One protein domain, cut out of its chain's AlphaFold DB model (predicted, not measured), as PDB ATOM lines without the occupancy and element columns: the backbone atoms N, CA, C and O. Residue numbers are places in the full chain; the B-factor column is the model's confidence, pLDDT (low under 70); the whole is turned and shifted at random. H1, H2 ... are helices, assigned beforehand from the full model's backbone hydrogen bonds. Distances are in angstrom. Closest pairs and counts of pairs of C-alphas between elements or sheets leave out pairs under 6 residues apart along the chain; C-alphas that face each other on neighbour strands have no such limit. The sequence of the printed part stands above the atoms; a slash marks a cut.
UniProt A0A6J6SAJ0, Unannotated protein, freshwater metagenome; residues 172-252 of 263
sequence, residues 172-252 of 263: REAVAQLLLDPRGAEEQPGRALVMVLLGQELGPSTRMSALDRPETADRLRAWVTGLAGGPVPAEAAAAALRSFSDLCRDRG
ATOM      1  N   ARG A 172     149.663 114.658  34.650       88.62
ATOM      2  CA  ARG A 172     148.753 114.980  35.760       88.62
ATOM      3  C   ARG A 172     147.464 115.649  35.283       88.62
ATOM      4  O   ARG A 172     146.391 115.308  35.771       88.62
ATOM      5  N   GLU A 173     147.570 116.615  34.376       89.31
ATOM      6  CA  GLU A 173     146.412 117.319  33.818       89.31
ATOM      7  C   GLU A 173     145.578 116.389  32.935       89.31
ATOM      8  O   GLU A 173     144.356 116.393  33.048       89.31
ATOM      9  N   ALA A 174     146.227 115.551  32.122       90.50
ATOM     10  CA  ALA A 174     145.572 114.532  31.311       90.50
ATOM     11  C   ALA A 174     144.793 113.545  32.191       90.50
ATOM     12  O   ALA A 174     143.593 113.376  32.006       90.50
ATOM     13  N   VAL A 175     145.431 112.968  33.214       90.12
ATOM     14  CA  VAL A 175     144.785 112.062  34.178       90.12
ATOM     15  C   VAL A 175     143.600 112.737  34.869       90.12
ATOM     16  O   VAL A 175     142.527 112.146  34.943       90.12
ATOM     17  N   ALA A 176     143.748 113.984  35.327       88.44
ATOM     18  CA  ALA A 176     142.646 114.720  35.947       88.44
ATOM     19  C   ALA A 176     141.467 114.926  34.979       88.44
ATOM     20  O   ALA A 176     140.318 114.735  35.369       88.44
ATOM     21  N   GLN A 177     141.737 115.262  33.715       87.94
ATOM     22  CA  GLN A 177     140.697 115.408  32.692       87.94
ATOM     23  C   GLN A 177     140.013 114.078  32.359       87.94
ATOM     24  O   GLN A 177     138.806 114.055  32.145       87.94
ATOM     25  N   LEU A 178     140.761 112.974  32.336       86.06
ATOM     26  CA  LEU A 178     140.232 111.641  32.044       86.06
ATOM     27  C   LEU A 178     139.398 111.069  33.191       86.06
ATOM     28  O   LEU A 178     138.434 110.354  32.938       86.06
ATOM     29  N   LEU A 179     139.742 111.395  34.440       85.88
ATOM     30  CA  LEU A 179     138.931 111.056  35.614       85.88
ATOM     31  C   LEU A 179     137.589 111.799  35.633       85.88
ATOM     32  O   LEU A 179     136.634 111.309  36.224       85.88
ATOM     33  N   LEU A 180     137.526 112.967  34.993       83.94
ATOM     34  CA  LEU A 180     136.316 113.777  34.857       83.94
ATOM     35  C   LEU A 180     135.553 113.501  33.547       83.94
ATOM     36  O   LEU A 180     134.489 114.082  33.344       83.94
ATOM     37  N   ASP A 181     136.077 112.659  32.644       81.19
ATOM     38  CA  ASP A 181     135.431 112.369  31.360       81.19
ATOM     39  C   ASP A 181     134.253 111.400  31.564       81.19
ATOM     40  O   ASP A 181     134.470 110.259  31.988       81.19
ATOM     41  N   PRO A 182     133.012 111.791  31.218       73.69
ATOM     42  CA  PRO A 182     131.844 110.926  31.359       73.69
ATOM     43  C   PRO A 182     131.922 109.667  30.482       73.69
ATOM     44  O   PRO A 182     131.315 108.658  30.824       73.69
ATOM     45  N   ARG A 183     132.716 109.669  29.399       69.38
ATOM     46  CA  ARG A 183     132.982 108.473  28.574       69.38
ATOM     47  C   ARG A 183     133.798 107.412  29.313       69.38
ATOM     48  O   ARG A 183     133.857 106.268  28.882       69.38
ATOM     49  N   GLY A 184     134.459 107.799  30.403       59.78
ATOM     50  CA  GLY A 184     135.212 106.913  31.283       59.78
ATOM     51  C   GLY A 184     134.478 106.523  32.564       59.78
ATOM     52  O   GLY A 184     135.077 105.828  33.383       59.78
ATOM     53  N   ALA A 185     133.235 106.985  32.748       59.22
ATOM     54  CA  ALA A 185     132.454 106.782  33.964       59.22
ATOM     55  C   ALA A 185     131.809 105.389  34.066       59.22
ATOM     56  O   ALA A 185     131.247 105.074  35.111       59.22
ATOM     57  N   GLU A 186     131.903 104.544  33.029       56.44
ATOM     58  CA  GLU A 186     131.524 103.135  33.164       56.44
ATOM     59  C   GLU A 186     132.477 102.430  34.144       56.44
ATOM     60  O   GLU A 186     133.700 102.374  33.972       56.44
ATOM     61  N   GLU A 187     131.870 101.973  35.238       61.72
ATOM     62  CA  GLU A 187     132.466 101.615  36.517       61.72
ATOM     63  C   GLU A 187     133.358 100.372  36.433       61.72
ATOM     64  O   GLU A 187     132.942  99.248  36.704       61.72
ATOM     65  N   GLN A 188     134.636 100.566  36.118       68.69
ATOM     66  CA  GLN A 188     135.650  99.566  36.441       68.69
ATOM     67  C   GLN A 188     136.173  99.835  37.858       68.69
ATOM     68  O   GLN A 188     136.815 100.872  38.088       68.69
ATOM     69  N   PRO A 189     135.915  98.939  38.830       69.25
ATOM     70  CA  PRO A 189     136.405  99.112  40.188       69.25
ATOM     71  C   PRO A 189     137.933  99.226  40.170       69.25
ATOM     72  O   PRO A 189     138.634  98.413  39.575       69.25
ATOM     73  N   GLY A 190     138.454 100.284  40.792       75.44
ATOM     74  CA  GLY A 190     139.893 100.553  40.838       75.44
ATOM     75  C   GLY A 190     140.453 101.384  39.677       75.44
ATOM     76  O   GLY A 190     141.617 101.772  39.758       75.44
ATOM     77  N   ARG A 191     139.663 101.764  38.659       83.12
ATOM     78  CA  ARG A 191     140.128 102.631  37.551       83.12
ATOM     79  C   ARG A 191     140.760 103.932  38.048       83.12
ATOM     80  O   ARG A 191     141.837 104.302  37.591       83.12
ATOM     81  N   ALA A 192     140.122 104.612  39.002       84.81
ATOM     82  CA  ALA A 192     140.649 105.859  39.555       84.81
ATOM     83  C   ALA A 192     142.017 105.660  40.225       84.81
ATOM     84  O   ALA A 192     142.932 106.456  40.024       84.81
ATOM     85  N   LEU A 193     142.176 104.560  40.964       86.62
ATOM     86  CA  LEU A 193     143.442 104.194  41.592       86.62
ATOM     87  C   LEU A 193     144.514 103.887  40.537       86.62
ATOM     88  O   LEU A 193     145.621 104.408  40.640       86.62
ATOM     89  N   VAL A 194     144.181 103.122  39.492       87.12
ATOM     90  CA  VAL A 194     145.106 102.839  38.383       87.12
ATOM     91  C   VAL A 194     145.561 104.121  37.701       87.12
ATOM     92  O   VAL A 194     146.752 104.283  37.475       87.12
ATOM     93  N   MET A 195     144.652 105.056  37.423       87.44
ATOM     94  CA  MET A 195     144.990 106.335  36.783       87.44
ATOM     95  C   MET A 195     145.936 107.179  37.643       87.44
ATOM     96  O   MET A 195     146.857 107.810  37.123       87.44
ATOM     97  N   VAL A 196     145.751 107.165  38.966       88.12
ATOM     98  CA  VAL A 196     146.661 107.842  39.900       88.12
ATOM     99  C   VAL A 196     148.042 107.187  39.892       88.12
ATOM    100  O   VAL A 196     149.039 107.903  39.790       88.12
ATOM    101  N   LEU A 197     148.117 105.855  39.973       89.88
ATOM    102  CA  LEU A 197     149.386 105.119  39.954       89.88
ATOM    103  C   LEU A 197     150.110 105.273  38.608       89.88
ATOM    104  O   LEU A 197     151.310 105.534  38.583       89.88
ATOM    105  N   LEU A 198     149.367 105.220  37.502       88.62
ATOM    106  CA  LEU A 198     149.858 105.468  36.148       88.62
ATOM    107  C   LEU A 198     150.464 106.871  36.024       88.62
ATOM    108  O   LEU A 198     151.534 107.045  35.448       88.62
ATOM    109  N   GLY A 199     149.812 107.879  36.611       89.88
ATOM    110  CA  GLY A 199     150.332 109.244  36.641       89.88
ATOM    111  C   GLY A 199     151.652 109.386  37.409       89.88
ATOM    112  O   GLY A 199     152.457 110.256  37.072       89.88
ATOM    113  N   GLN A 200     151.895 108.541  38.419       89.19
ATOM    114  CA  GLN A 200     153.192 108.480  39.104       89.19
ATOM    115  C   GLN A 200     154.247 107.787  38.237       89.19
ATOM    116  O   GLN A 200     155.334 108.337  38.081       89.19
ATOM    117  N   GLU A 201     153.906 106.643  37.633       91.44
ATOM    118  CA  GLU A 201     154.806 105.853  36.778       91.44
ATOM    119  C   GLU A 201     155.300 106.650  35.562       91.44
ATOM    120  O   GLU A 201     156.487 106.690  35.243       91.44
ATOM    121  N   LEU A 202     154.391 107.358  34.890       89.56
ATOM    122  CA  LEU A 202     154.723 108.164  33.715       89.56
ATOM    123  C   LEU A 202     155.409 109.495  34.063       89.56
ATOM    124  O   LEU A 202     155.953 110.167  33.180       89.56
ATOM    125  N   GLY A 203     155.412 109.872  35.341       90.81
ATOM    126  CA  GLY A 203     155.898 111.152  35.828       90.81
ATOM    127  C   GLY A 203     154.843 112.255  35.650       90.81
ATOM    128  O   GLY A 203     154.525 112.640  34.525       90.81
ATOM    129  N   PRO A 204     154.343 112.874  36.734       89.62
ATOM    130  CA  PRO A 204     153.159 113.739  36.671       89.62
ATOM    131  C   PRO A 204     153.357 115.037  35.874       89.62
ATOM    132  O   PRO A 204     152.385 115.683  35.500       89.62
ATOM    133  N   SER A 205     154.601 115.445  35.631       89.69
ATOM    134  CA  SER A 205     154.941 116.632  34.834       89.69
ATOM    135  C   SER A 205     155.410 116.328  33.423       89.69
ATOM    136  O   SER A 205     155.745 117.257  32.692       89.69
ATOM    137  N   THR A 206     155.524 115.051  33.066       91.19
ATOM    138  CA  THR A 206     155.847 114.650  31.701       91.19
ATOM    139  C   THR A 206     154.741 115.171  30.788       91.19
ATOM    140  O   THR A 206     153.570 115.130  31.158       91.19
ATOM    141  N   ARG A 207     155.104 115.730  29.635       92.56
ATOM    142  CA  ARG A 207     154.133 116.140  28.613       92.56
ATOM    143  C   ARG A 207     153.581 114.905  27.911       92.56
ATOM    144  O   ARG A 207     154.334 113.949  27.730       92.56
ATOM    145  N   MET A 208     152.314 114.922  27.510       92.62
ATOM    146  CA  MET A 208     151.715 113.778  26.819       92.62
ATOM    147  C   MET A 208     152.440 113.468  25.508       92.62
ATOM    148  O   MET A 208     152.756 112.309  25.265       92.62
ATOM    149  N   SER A 209     152.839 114.493  24.749       89.38
ATOM    150  CA  SER A 209     153.634 114.332  23.521       89.38
ATOM    151  C   SER A 209     154.967 113.598  23.730       89.38
ATOM    152  O   SER A 209     155.479 112.935  22.832       89.38
ATOM    153  N   ALA A 210     155.544 113.667  24.934       89.44
ATOM    154  CA  ALA A 210     156.801 112.997  25.249       89.44
ATOM    155  C   ALA A 210     156.646 111.479  25.455       89.44
ATOM    156  O   ALA A 210     157.669 110.801  25.592       89.44
ATOM    157  N   LEU A 211     155.406 110.976  25.508       89.88
ATOM    158  CA  LEU A 211     155.062 109.559  25.648       89.88
ATOM    159  C   LEU A 211     154.970 108.823  24.303       89.88
ATOM    160  O   LEU A 211     154.909 107.599  24.313       89.88
ATOM    161  N   ASP A 212     155.021 109.527  23.165       87.81
ATOM    162  CA  ASP A 212     154.985 108.960  21.800       87.81
ATOM    163  C   ASP A 212     156.284 108.245  21.388       87.81
ATOM    164  O   ASP A 212     156.720 108.279  20.234       87.81
ATOM    165  N   ARG A 213     156.943 107.601  22.349       87.56
ATOM    166  CA  ARG A 213     158.137 106.797  22.108       87.56
ATOM    167  C   ARG A 213     157.801 105.321  22.275       87.56
ATOM    168  O   ARG A 213     157.127 104.993  23.258       87.56
ATOM    169  N   PRO A 214     158.317 104.441  21.402       78.31
ATOM    170  CA  PRO A 214     157.991 103.017  21.423       78.31
ATOM    171  C   PRO A 214     158.340 102.355  22.763       78.31
ATOM    172  O   PRO A 214     157.577 101.528  23.252       78.31
ATOM    173  N   GLU A 215     159.408 102.799  23.433       87.38
ATOM    174  CA  GLU A 215     159.831 102.248  24.729       87.38
ATOM    175  C   GLU A 215     158.814 102.520  25.854       87.38
ATOM    176  O   GLU A 215     158.844 101.886  26.911       87.38
ATOM    177  N   THR A 216     157.905 103.482  25.657       88.06
ATOM    178  CA  THR A 216     156.869 103.819  26.639       88.06
ATOM    179  C   THR A 216     155.842 102.696  26.762       88.06
ATOM    180  O   THR A 216     155.419 102.402  27.881       88.06
ATOM    181  N   ALA A 217     155.472 102.052  25.651       87.94
ATOM    182  CA  ALA A 217     154.532 100.932  25.649       87.94
ATOM    183  C   ALA A 217     155.122  99.714  26.383       87.94
ATOM    184  O   ALA A 217     154.474  99.165  27.277       87.94
ATOM    185  N   ASP A 218     156.386  99.378  26.105       87.38
ATOM    186  CA  ASP A 218     157.109  98.284  26.771       87.38
ATOM    187  C   ASP A 218     157.194  98.505  28.286       87.38
ATOM    188  O   ASP A 218     156.910  97.612  29.091       87.38
ATOM    189  N   ARG A 219     157.534  99.736  28.696       90.69
ATOM    190  CA  ARG A 219     157.602 100.112  30.113       90.69
ATOM    191  C   ARG A 219     156.244  99.972  30.794       90.69
ATOM    192  O   ARG A 219     156.165  99.440  31.899       90.69
ATOM    193  N   LEU A 220     155.176 100.429  30.146       90.19
ATOM    194  CA  LEU A 220     153.819 100.341  30.678       90.19
ATOM    195  C   LEU A 220     153.335  98.889  30.798       90.19
ATOM    196  O   LEU A 220     152.699  98.538  31.792       90.19
ATOM    197  N   ARG A 221     153.691  98.022  29.848       88.50
ATOM    198  CA  ARG A 221     153.429  96.579  29.930       88.50
ATOM    199  C   ARG A 221     154.155  95.928  31.105       88.50
ATOM    200  O   ARG A 221     153.546  95.158  31.857       88.50
ATOM    201  N   ALA A 222     155.442  96.230  31.270       89.62
ATOM    202  CA  ALA A 222     156.233  95.732  32.391       89.62
ATOM    203  C   ALA A 222     155.637  96.194  33.730       89.62
ATOM    204  O   ALA A 222     155.497  95.393  34.653       89.62
ATOM    205  N   TRP A 223     155.198  97.453  33.799       90.81
ATOM    206  CA  TRP A 223     154.519  98.010  34.963       90.81
ATOM    207  C   TRP A 223     153.210  97.277  35.291       90.81
ATOM    208  O   TRP A 223     153.045  96.826  36.422       90.81
ATOM    209  N   VAL A 224     152.318  97.063  34.314       88.94
ATOM    210  CA  VAL A 224     151.065  96.306  34.525       88.94
ATOM    211  C   VAL A 224     151.342  94.882  35.012       88.94
ATOM    212  O   VAL A 224     150.664  94.395  35.914       88.94
ATOM    213  N   THR A 225     152.363  94.226  34.458       86.75
ATOM    214  CA  THR A 225     152.762  92.873  34.873       86.75
ATOM    215  C   THR A 225     153.310  92.869  36.304       86.75
ATOM    216  O   THR A 225     153.005  91.967  37.081       86.75
ATOM    217  N   GLY A 226     154.062  93.905  36.684       85.81
ATOM    218  CA  GLY A 226     154.587  94.103  38.038       85.81
ATOM    219  C   GLY A 226     153.521  94.409  39.096       85.81
ATOM    220  O   GLY A 226     153.786  94.243  40.284       85.81
ATOM    221  N   LEU A 227     152.309  94.806  38.694       82.06
ATOM    222  CA  LEU A 227     151.172  94.980  39.606       82.06
ATOM    223  C   LEU A 227     150.516  93.649  40.016       82.06
ATOM    224  O   LEU A 227     149.648  93.649  40.893       82.06
ATOM    225  N   ALA A 228     150.913  92.516  39.423       66.88
ATOM    226  CA  ALA A 228     150.402  91.200  39.795       66.88
ATOM    227  C   ALA A 228     150.703  90.891  41.277       66.88
ATOM    228  O   ALA A 228     151.857  90.779  41.684       66.88
ATOM    229  N   GLY A 229     149.647  90.764  42.091       68.12
ATOM    230  CA  GLY A 229     149.738  90.564  43.546       68.12
ATOM    231  C   GLY A 229     149.579  91.838  44.388       68.12
ATOM    232  O   GLY A 229     149.633  91.765  45.614       68.12
ATOM    233  N   GLY A 230     149.369  92.995  43.754       75.56
ATOM    234  CA  GLY A 230     149.067  94.264  44.415       75.56
ATOM    235  C   GLY A 230     147.571  94.489  44.703       75.56
ATOM    236  O   GLY A 230     146.739  93.613  44.474       75.56
ATOM    237  N   PRO A 231     147.199  95.696  45.172       74.94
ATOM    238  CA  PRO A 231     145.813  96.050  45.502       74.94
ATOM    239  C   PRO A 231     144.897  96.193  44.275       74.94
ATOM    240  O   PRO A 231     143.693  96.386  44.430       74.94
ATOM    241  N   VAL A 232     145.453  96.129  43.063       81.12
ATOM    242  CA  VAL A 232     144.707  96.201  41.808       81.12
ATOM    243  C   VAL A 232     144.969  94.930  40.998       81.12
ATOM    244  O   VAL A 232     146.132  94.615  40.745       81.12
ATOM    245  N   PRO A 233     143.923  94.220  40.537       84.06
ATOM    246  CA  PRO A 233     144.083  93.105  39.611       84.06
ATOM    247  C   PRO A 233     144.776  93.547  38.315       84.06
ATOM    248  O   PRO A 233     144.412  94.570  37.733       84.06
ATOM    249  N   ALA A 234     145.731  92.754  37.819       84.50
ATOM    250  CA  ALA A 234     146.470  93.067  36.590       84.50
ATOM    251  C   ALA A 234     145.543  93.287  35.377       84.50
ATOM    252  O   ALA A 234     145.786  94.169  34.558       84.50
ATOM    253  N   GLU A 235     144.432  92.548  35.300       85.38
ATOM    254  CA  GLU A 235     143.418  92.709  34.254       85.38
ATOM    255  C   GLU A 235     142.716  94.076  34.315       85.38
ATOM    256  O   GLU A 235     142.536  94.728  33.285       85.38
ATOM    257  N   ALA A 236     142.392  94.559  35.519       84.12
ATOM    258  CA  ALA A 236     141.805  95.883  35.719       84.12
ATOM    259  C   ALA A 236     142.807  96.999  35.375       84.12
ATOM    260  O   ALA A 236     142.433  98.008  34.776       84.12
ATOM    261  N   ALA A 237     144.090  96.801  35.696       86.44
ATOM    262  CA  ALA A 237     145.154  97.721  35.302       86.44
ATOM    263  C   ALA A 237     145.337  97.768  33.773       86.44
ATOM    264  O   ALA A 237     145.418  98.856  33.202       86.44
ATOM    265  N   ALA A 238     145.323  96.611  33.102       89.00
ATOM    266  CA  ALA A 238     145.393  96.520  31.645       89.00
ATOM    267  C   ALA A 238     144.180  97.182  30.968       89.00
ATOM    268  O   ALA A 238     144.345  97.952  30.022       89.00
ATOM    269  N   ALA A 239     142.966  96.940  31.474       87.00
ATOM    270  CA  ALA A 239     141.742  97.559  30.962       87.00
ATOM    271  C   ALA A 239     141.772  99.088  31.090       87.00
ATOM    272  O   ALA A 239     141.534  99.797  30.110       87.00
ATOM    273  N   ALA A 240     142.153  99.596  32.264       86.50
ATOM    274  CA  ALA A 240     142.290 101.025  32.497       86.50
ATOM    275  C   ALA A 240     143.372 101.652  31.602       86.50
ATOM    276  O   ALA A 240     143.168 102.752  31.091       86.50
ATOM    277  N   LEU A 241     144.487 100.956  31.357       89.44
ATOM    278  CA  LEU A 241     145.540 101.442  30.467       89.44
ATOM    279  C   LEU A 241     145.103 101.474  28.992       89.44
ATOM    280  O   LEU A 241     145.405 102.446  28.298       89.44
ATOM    281  N   ARG A 242     144.337 100.482  28.520       89.94
ATOM    282  CA  ARG A 242     143.720 100.520  27.181       89.94
ATOM    283  C   ARG A 242     142.792 101.724  27.040       89.94
ATOM    284  O   ARG A 242     142.968 102.524  26.126       89.94
ATOM    285  N   SER A 243     141.886 101.925  28.004       87.38
ATOM    286  CA  SER A 243     140.998 103.094  28.019       87.38
ATOM    287  C   SER A 243     141.759 104.420  28.091       87.38
ATOM    288  O   SER A 243     141.366 105.385  27.442       87.38
ATOM    289  N   PHE A 244     142.846 104.486  28.866       88.56
ATOM    290  CA  PHE A 244     143.725 105.653  28.903       88.56
ATOM    291  C   PHE A 244     144.321 105.931  27.522       88.56
ATOM    292  O   PHE A 244     144.236 107.061  27.042       88.56
ATOM    293  N   SER A 245     144.887 104.911  26.869       90.94
ATOM    294  CA  SER A 245     145.516 105.082  25.562       90.94
ATOM    295  C   SER A 245     144.520 105.504  24.485       90.94
ATOM    296  O   SER A 245     144.867 106.361  23.675       90.94
ATOM    297  N   ASP A 246     143.312 104.937  24.478       89.38
ATOM    298  CA  ASP A 246     142.262 105.301  23.521       89.38
ATOM    299  C   ASP A 246     141.849 106.764  23.700       89.38
ATOM    300  O   ASP A 246     141.898 107.551  22.758       89.38
ATOM    301  N   LEU A 247     141.567 107.182  24.938       88.12
ATOM    302  CA  LEU A 247     141.144 108.554  25.219       88.12
ATOM    303  C   LEU A 247     142.242 109.594  24.954       88.12
ATOM    304  O   LEU A 247     141.925 110.738  24.620       88.12
ATOM    305  N   CYS A 248     143.517 109.231  25.117       89.38
ATOM    306  CA  CYS A 248     144.633 110.110  24.769       89.38
ATOM    307  C   CYS A 248     144.792 110.246  23.248       89.38
ATOM    308  O   CYS A 248     145.074 111.348  22.769       89.38
ATOM    309  N   ARG A 249     144.565 109.166  22.490       90.12
ATOM    310  CA  ARG A 249     144.616 109.177  21.021       90.12
ATOM    311  C   ARG A 249     143.442 109.942  20.417       90.12
ATOM    312  O   ARG A 249     143.657 110.786  19.555       90.12
ATOM    313  N   ASP A 250     142.234 109.741  20.939       88.94
ATOM    314  CA  ASP A 250     141.027 110.477  20.534       88.94
ATOM    315  C   ASP A 250     141.181 111.993  20.705       88.94
ATOM    316  O   ASP A 250     140.611 112.786  19.959       88.94
ATOM    317  N   ARG A 251     141.962 112.405  21.708       87.88
ATOM    318  CA  ARG A 251     142.279 113.811  21.986       87.88
ATOM    319  C   ARG A 251     143.489 114.335  21.211       87.88
ATOM    320  O   ARG A 251     143.802 115.518  21.327       87.88
ATOM    321  N   GLY A 252     144.167 113.481  20.444       88.81
ATOM    322  CA  GLY A 252     145.366 113.830  19.682       88.81
ATOM    323  C   GLY A 252     146.573 114.181  20.554       88.81
ATOM    324  O   GLY A 252     147.443 114.924  20.112       88.81
TER     325      GLY A 252
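What this domain is: This is residues 172 to 252 of the 263 residues of the protein "Unannotated protein" of freshwater metagenome (UniProt A0A6J6SAJ0). What shape is this? The long helix H5 and H4 form a helical hairpin that opens like a V from their link, and a second helical hairpin, H1 and H2, lies crosswise on H5. The short H3 is at the V's open end. How large is it? It is all helix and compact: 81 residues with five named helices, H1 to H5 along the chain, and no named strand, a radius of gyration of the C-alphas of 11.9 A and spans of 32 by 30 by 19 A.

How they stand to each other: What touches the hub, H5, residues 234 to 250? With residues 236 to 240 alone it touches H2, residues 191 to 201, about perpendicular at 78 degrees; the closest C-alphas, of Arg 191 and Ala 240, are 5.7 A apart. H4, residues 214 to 226, touches H5 with residues 224 to 225 alone, at a shallow tilt of 27 degrees, opposite ways; the closest C-alphas, of Val 224 and Ala 234, are 6.0 A apart. H1, residues 172 to 179, only just touches H5, with 3 pairs of C-alphas within 8 A, the closest Leu 178 and Leu 247 at 7.5 A. What of the rest? H1 and H2 touch at a shallow tilt of 14 degrees, opposite ways, the C-alphas of Arg 172 and Gly 199 being closest at 6.0 A. H3, residues 208 to 211, and H4 meet only through their link. Are the backbones in order? Each O i to N i+4 pair is within hydrogen-bond range in H1, H2 and H5, and 8 of 9 in H4; H3 is too short for such a pair.

Where its parts are: Where is H5? It runs 24.3 A from C-alpha 234 at (146.470, 93.067, 36.590) to C-alpha 250 at (141.027, 110.477, 20.534). How long are the others? H4 measures 19.2 A, H2 15.0 A, H1 10.6 A and H3 5.5 A.

The domain as a whole: Which link is long? H1 to H2, with 11 residues between them. Where is confidence low? Residues 183 to 189 and 228 to 229 are under 70; the printed part has no cut.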